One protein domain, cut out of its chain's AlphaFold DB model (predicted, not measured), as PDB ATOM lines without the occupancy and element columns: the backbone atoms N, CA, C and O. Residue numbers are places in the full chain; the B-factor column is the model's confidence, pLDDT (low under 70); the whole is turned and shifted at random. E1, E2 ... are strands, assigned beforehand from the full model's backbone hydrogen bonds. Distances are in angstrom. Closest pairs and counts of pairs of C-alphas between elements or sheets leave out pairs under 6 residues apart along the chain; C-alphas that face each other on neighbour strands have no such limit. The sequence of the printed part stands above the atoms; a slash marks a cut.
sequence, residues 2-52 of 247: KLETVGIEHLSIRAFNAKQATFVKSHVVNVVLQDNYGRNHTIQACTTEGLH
ATOM      1  N   LYS A   2     -26.876   3.661  36.630       59.97
ATOM      2  CA  LYS A   2     -27.853   4.335  35.766       59.97
ATOM      3  C   LYS A   2     -28.823   5.039  36.708       59.97
ATOM      4  O   LYS A   2     -29.462   4.357  37.498       59.97
ATOM      5  N   LEU A   3     -28.816   6.367  36.700       77.62
ATOM      6  CA  LEU A   3     -29.726   7.188  37.496       77.62
ATOM      7  C   LEU A   3     -30.865   7.646  36.590       77.62
ATOM      8  O   LEU A   3     -30.622   7.977  35.429       77.62
ATOM      9  N   GLU A   4     -32.089   7.641  37.106       77.00
ATOM     10  CA  GLU A   4     -33.244   8.123  36.357       77.00
ATOM     11  C   GLU A   4     -33.207   9.649  36.268       77.00
ATOM     12  O   GLU A   4     -33.020  10.352  37.265       77.00
ATOM     13  N   THR A   5     -33.339  10.160  35.045       81.69
ATOM     14  CA  THR A   5     -33.387  11.594  34.779       81.69
ATOM     15  C   THR A   5     -34.790  12.110  35.046       81.69
ATOM     16  O   THR A   5     -35.744  11.697  34.393       81.69
ATOM     17  N   VAL A   6     -34.894  13.036  35.992       85.38
ATOM     18  CA  VAL A   6     -36.143  13.688  36.400       85.38
ATOM     19  C   VAL A   6     -36.384  14.953  35.576       85.38
ATOM     20  O   VAL A   6     -37.524  15.320  35.315       85.38
ATOM     21  N   GLY A   7     -35.311  15.606  35.122       85.75
ATOM     22  CA  GLY A   7     -35.404  16.840  34.352       85.75
ATOM     23  C   GLY A   7     -34.093  17.250  33.695       85.75
ATOM     24  O   GLY A   7     -33.081  16.550  33.764       85.75
ATOM     25  N   ILE A   8     -34.129  18.398  33.027       85.19
ATOM     26  CA  ILE A   8     -32.970  19.020  32.389       85.19
ATOM     27  C   ILE A   8     -32.909  20.466  32.864       85.19
ATOM     28  O   ILE A   8     -33.889  21.194  32.732       85.19
ATOM     29  N   GLU A   9     -31.743  20.879  33.345       83.00
ATOM     30  CA  GLU A   9     -31.458  22.248  33.754       83.00
ATOM     31  C   GLU A   9     -30.242  22.802  33.011       83.00
ATOM     32  O   GLU A   9     -29.380  22.069  32.519       83.00
ATOM     33  N   HIS A  10     -30.183  24.125  32.904       78.38
ATOM     34  CA  HIS A  10     -29.044  24.832  32.336       78.38
ATOM     35  C   HIS A  10     -28.231  25.434  33.478       78.38
ATOM     36  O   HIS A  10     -28.652  26.408  34.097       78.38
ATOM     37  N   LEU A  11     -27.065  24.853  33.751       76.38
ATOM     38  CA  LEU A  11     -26.162  25.337  34.785       76.38
ATOM     39  C   LEU A  11     -25.194  26.364  34.209       76.38
ATOM     40  O   LEU A  11     -24.592  26.141  33.160       76.38
ATOM     41  N   SER A  12     -24.998  27.460  34.934       77.44
ATOM     42  CA  SER A  12     -23.895  28.393  34.707       77.44
ATOM     43  C   SER A  12     -22.764  28.044  35.673       77.44
ATOM     44  O   SER A  12     -22.820  28.392  36.851       77.44
ATOM     45  N   ILE A  13     -21.747  27.328  35.193       71.38
ATOM     46  CA  ILE A  13     -20.624  26.853  36.005       71.38
ATOM     47  C   ILE A  13     -19.443  27.803  35.833       71.38
ATOM     48  O   ILE A  13     -18.959  28.024  34.726       71.38
ATOM     49  N   ARG A  14     -18.919  28.342  36.934       71.00
ATOM     50  CA  ARG A  14     -17.681  29.129  36.931       71.00
ATOM     51  C   ARG A  14     -16.623  28.410  37.761       71.00
ATOM     52  O   ARG A  14     -16.740  28.323  38.977       71.00
ATOM     53  N   ALA A  15     -15.606  27.869  37.095       65.81
ATOM     54  CA  ALA A  15     -14.502  27.181  37.762       65.81
ATOM     55  C   ALA A  15     -13.537  28.166  38.453       65.81
ATOM     56  O   ALA A  15     -13.515  29.361  38.149       65.81
ATOM     57  N   PHE A  16     -12.698  27.653  39.361       54.59
ATOM     58  CA  PHE A  16     -11.667  28.442  40.038       54.59
ATOM     59  C   PHE A  16     -10.772  29.171  39.028       54.59
ATOM     60  O   PHE A  16     -10.258  28.564  38.090       54.59
ATOM     61  N   ASN A  17     -10.582  30.478  39.232       55.88
ATOM     62  CA  ASN A  17      -9.792  31.359  38.363       55.88
ATOM     63  C   ASN A  17     -10.332  31.529  36.921       55.88
ATOM     64  O   ASN A  17      -9.664  32.116  36.068       55.88
ATOM     65  N   ALA A  18     -11.546  31.048  36.622       66.62
ATOM     66  CA  ALA A  18     -12.171  31.250  35.321       66.62
ATOM     67  C   ALA A  18     -12.737  32.674  35.201       66.62
ATOM     68  O   ALA A  18     -13.534  33.138  36.025       66.62
ATOM     69  N   LYS A  19     -12.343  33.376  34.131       72.00
ATOM     70  CA  LYS A  19     -12.841  34.728  33.825       72.00
ATOM     71  C   LYS A  19     -14.299  34.738  33.364       72.00
ATOM     72  O   LYS A  19     -14.964  35.752  33.519       72.00
ATOM     73  N   GLN A  20     -14.784  33.634  32.802       72.81
ATOM     74  CA  GLN A  20     -16.135  33.507  32.261       72.81
ATOM     75  C   GLN A  20     -16.785  32.217  32.758       72.81
ATOM     76  O   GLN A  20     -16.093  31.229  33.016       72.81
ATOM     77  N   ALA A  21     -18.109  32.249  32.902       74.50
ATOM     78  CA  ALA A  21     -18.901  31.072  33.226       74.50
ATOM     79  C   ALA A  21     -19.180  30.254  31.959       74.50
ATOM     80  O   ALA A  21     -19.414  30.809  30.883       74.50
ATOM     81  N   THR A  22     -19.160  28.932  32.088       72.81
ATOM     82  CA  THR A  22     -19.571  27.999  31.045       72.81
ATOM     83  C   THR A  22     -21.005  27.557  31.295       72.81
ATOM     84  O   THR A  22     -21.364  27.117  32.386       72.81
ATOM     85  N   PHE A  23     -21.839  27.663  30.264       76.19
ATOM     86  CA  PHE A  23     -23.208  27.168  30.314       76.19
ATOM     87  C   PHE A  23     -23.223  25.698  29.915       76.19
ATOM     88  O   PHE A  23     -22.867  25.348  28.790       76.19
ATOM     89  N   VAL A  24     -23.624  24.836  30.844       77.69
ATOM     90  CA  VAL A  24     -23.647  23.388  30.656       77.69
ATOM     91  C   VAL A  24     -25.072  22.893  30.828       77.69
ATOM     92  O   VAL A  24     -25.728  23.153  31.836       77.69
ATOM     93  N   LYS A  25     -25.555  22.159  29.825       81.38
ATOM     94  CA  LYS A  25     -26.812  21.423  29.928       81.38
ATOM     95  C   LYS A  25     -26.595  20.246  30.875       81.38
ATOM     96  O   LYS A  25     -25.771  19.380  30.594       81.38
ATOM     97  N   SER A  26     -27.327  20.228  31.978       82.62
ATOM     98  CA  SER A  26     -27.208  19.226  33.027       82.62
ATOM     99  C   SER A  26     -28.497  18.425  33.158       82.62
ATOM    100  O   SER A  26     -29.597  18.971  33.057       82.62
ATOM    101  N   HIS A  27     -28.372  17.116  33.361       85.88
ATOM    102  CA  HIS A  27     -29.507  16.278  33.720       85.88
ATOM    103  C   HIS A  27     -29.696  16.321  35.230       85.88
ATOM    104  O   HIS A  27     -28.751  16.096  35.987       85.88
ATOM    105  N   VAL A  28     -30.928  16.568  35.655       85.94
ATOM    106  CA  VAL A  28     -31.318  16.483  37.057       85.94
ATOM    107  C   VAL A  28     -31.707  15.040  37.347       85.94
ATOM    108  O   VAL A  28     -32.569  14.471  36.670       85.94
ATOM    109  N   VAL A  29     -31.053  14.435  38.329       88.75
ATOM    110  CA  VAL A  29     -31.213  13.030  38.713       88.75
ATOM    111  C   VAL A  29     -31.474  12.917  40.209       88.75
ATOM    112  O   VAL A  29     -30.905  13.665  41.000       88.75
ATOM    113  N   ASN A  30     -32.295  11.948  40.605       88.06
ATOM    114  CA  ASN A  30     -32.480  11.624  42.016       88.06
ATOM    115  C   ASN A  30     -31.494  10.531  42.425       88.06
ATOM    116  O   ASN A  30     -31.464   9.446  41.841       88.06
ATOM    117  N   VAL A  31     -30.688  10.819  43.440       88.00
ATOM    118  CA  VAL A  31     -29.732   9.885  44.028       88.00
ATOM    119  C   VAL A  31     -30.229   9.502  45.409       88.00
ATOM    120  O   VAL A  31     -30.370  10.357  46.277       88.00
ATOM    121  N   VAL A  32     -30.468   8.210  45.620       88.06
ATOM    122  CA  VAL A  32     -30.795   7.674  46.943       88.06
ATOM    123  C   VAL A  32     -29.525   7.098  47.557       88.06
ATOM    124  O   VAL A  32     -28.919   6.181  46.998       88.06
ATOM    125  N   LEU A  33     -29.111   7.657  48.690       87.31
ATOM    126  CA  LEU A  33     -27.989   7.192  49.496       87.31
ATOM    127  C   LEU A  33     -28.527   6.532  50.762       87.31
ATOM    128  O   LEU A  33     -29.320   7.134  51.480       87.31
ATOM    129  N   GLN A  34     -28.084   5.315  51.048       86.50
ATOM    130  CA  GLN A  34     -28.402   4.645  52.305       86.50
ATOM    131  C   GLN A  34     -27.282   4.904  53.313       86.50
ATOM    132  O   GLN A  34     -26.106   4.740  52.986       86.50
ATOM    133  N   ASP A  35     -27.646   5.337  54.518       85.56
ATOM    134  CA  ASP A  35     -26.703   5.529  55.614       85.56
ATOM    135  C   ASP A  35     -26.440   4.233  56.398       85.56
ATOM    136  O   ASP A  35     -27.133   3.223  56.237       85.56
ATOM    137  N   ASN A  36     -25.444   4.263  57.282       82.88
ATOM    138  CA  ASN A  36     -25.054   3.108  58.096       82.88
ATOM    139  C   ASN A  36     -26.115   2.732  59.150       82.88
ATOM    140  O   ASN A  36     -26.012   1.681  59.778       82.88
ATOM    141  N   TYR A  37     -27.140   3.570  59.345       81.00
ATOM    142  CA  TYR A  37     -28.286   3.327  60.224       81.00
ATOM    143  C   TYR A  37     -29.519   2.828  59.447       81.00
ATOM    144  O   TYR A  37     -30.591   2.665  60.030       81.00
ATOM    145  N   GLY A  38     -29.387   2.587  58.137       82.12
ATOM    146  CA  GLY A  38     -30.452   2.101  57.263       82.12
ATOM    147  C   GLY A  38     -31.429   3.176  56.779       82.12
ATOM    148  O   GLY A  38     -32.428   2.829  56.146       82.12
ATOM    149  N   ARG A  39     -31.173   4.463  57.039       86.25
ATOM    150  CA  ARG A  39     -32.001   5.575  56.549       86.25
ATOM    151  C   ARG A  39     -31.594   5.955  55.132       86.25
ATOM    152  O   ARG A  39     -30.410   6.014  54.804       86.25
ATOM    153  N   ASN A  40     -32.594   6.256  54.312       88.88
ATOM    154  CA  ASN A  40     -32.399   6.683  52.934       88.88
ATOM    155  C   ASN A  40     -32.449   8.208  52.841       88.88
ATOM    156  O   ASN A  40     -33.445   8.823  53.217       88.88
ATOM    157  N   HIS A  41     -31.399   8.794  52.281       84.56
ATOM    158  CA  HIS A  41     -31.268  10.214  51.970       84.56
ATOM    159  C   HIS A  41     -31.447  10.385  50.464       84.56
ATOM    160  O   HIS A  41     -30.725   9.762  49.684       84.56
ATOM    161  N   THR A  42     -32.438  11.167  50.039       86.56
ATOM    162  CA  THR A  42     -32.687  11.427  48.611       86.56
ATOM    163  C   THR A  42     -32.173  12.808  48.252       86.56
ATOM    164  O   THR A  42     -32.671  13.803  48.761       86.56
ATOM    165  N   ILE A  43     -31.190  12.847  47.358       86.38
ATOM    166  CA  ILE A  43     -30.545  14.067  46.884       86.38
ATOM    167  C   ILE A  43     -30.933  14.280  45.428       86.38
ATOM    168  O   ILE A  43     -30.723  13.401  44.585       86.38
ATOM    169  N   GLN A  44     -31.447  15.465  45.122       85.62
ATOM    170  CA  GLN A  44     -31.589  15.913  43.744       85.62
ATOM    171  C   GLN A  44     -30.242  16.480  43.286       85.62
ATOM    172  O   GLN A  44     -29.754  17.473  43.820       85.62
ATOM    173  N   ALA A  45     -29.606  15.808  42.330       84.81
ATOM    174  CA  ALA A  45     -28.262  16.130  41.873       84.81
ATOM    175  C   ALA A  45     -28.252  16.487  40.388       84.81
ATOM    176  O   ALA A  45     -29.020  15.954  39.588       84.81
ATOM    177  N   CYS A  46     -27.324  17.358  40.010       83.44
ATOM    178  CA  CYS A  46     -27.080  17.723  38.623       83.44
ATOM    179  C   CYS A  46     -25.885  16.944  38.062       83.44
ATOM    180  O   CYS A  46     -24.803  16.930  38.652       83.44
ATOM    181  N   THR A  47     -26.048  16.301  36.905       81.62
ATOM    182  CA  THR A  47     -24.948  15.601  36.233       81.62
ATOM    183  C   THR A  47     -24.118  16.569  35.402       81.62
ATOM    184  O   THR A  47     -24.651  17.275  34.545       81.62
ATOM    185  N   THR A  48     -22.805  16.543  35.554       75.56
ATOM    186  CA  THR A  48     -21.905  17.247  34.639       75.56
ATOM    187  C   THR A  48     -20.597  16.490  34.527       75.56
ATOM    188  O   THR A  48     -20.123  15.871  35.484       75.56
ATOM    189  N   GLU A  49     -20.012  16.530  33.339       70.12
ATOM    190  CA  GLU A  49     -18.714  15.928  33.077       70.12
ATOM    191  C   GLU A  49     -17.597  16.832  33.613       70.12
ATOM    192  O   GLU A  49     -17.715  18.057  33.624       70.12
ATOM    193  N   GLY A  50     -16.510  16.224  34.093       64.75
ATOM    194  CA  GLY A  50     -15.265  16.942  34.382       64.75
ATOM    195  C   GLY A  50     -15.256  17.868  35.605       64.75
ATOM    196  O   GLY A  50     -14.259  18.555  35.806       64.75
ATOM    197  N   LEU A  51     -16.297  17.879  36.452       63.66
ATOM    198  CA  LEU A  51     -16.303  18.691  37.685       63.66
ATOM    199  C   LEU A  51     -15.190  18.307  38.671       63.66
ATOM    200  O   LEU A  51     -14.773  19.116  39.496       63.66
ATOM    201  N   HIS A  52     -14.742  17.054  38.623       60.91
ATOM    202  CA  HIS A  52     -13.787  16.504  39.568       60.91
ATOM    203  C   HIS A  52     -12.609  15.862  38.831       60.91
ATOM    204  O   HIS A  52     -12.776  15.025  37.946       60.91
TER     205      HIS A  52
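What this domain is: This is residues 2 to 52 of the 247 residues of an uncharacterized protein of Steinernema carpocapsae (UniProt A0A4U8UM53). What is the shape? A long, bent ribbon of three antiparallel strands, with E2 in the middle and a hairpin turn at each end. What builds it? The printed part, 51 residues, is all strand: E1, E2 and E3 form a meander, each strand the antiparallel neighbour of the one before. It is loose, radius of gyration of the C-alphas 14.0 A, and elongated, spanning 44 by 23 by 14 A.

Where its parts are: Where is E1? Residues 5 to 13, 19.9 A, from C-alpha 5 at (-33.387, 11.594, 34.779). What follows? E2 is residues 22 to 34, 32.8 A; E3 is residues 40 to 47, 20.3 A, ending at (-24.948, 15.601, 36.233).

How they stand to each other: How do E1 and E2 pair? This hairpin has N 9 and O 26 at 2.9 A. And E2 and E3? This hairpin has N 31 and O 43 at 2.8 A. Where does the ribbon bend? E2 bends by 68 degrees at residue 25. The sheet is only just strongly twisted, up to 4.4 A off its best plane.

The domain as a whole: How large? The farthest C-alphas, of Lys 19 and Gly 38, are 43.9 A apart. Any cut or weak place? The printed part has no cut; pLDDT is under 70 at residues 2, 15 to 18 and 50 to 52.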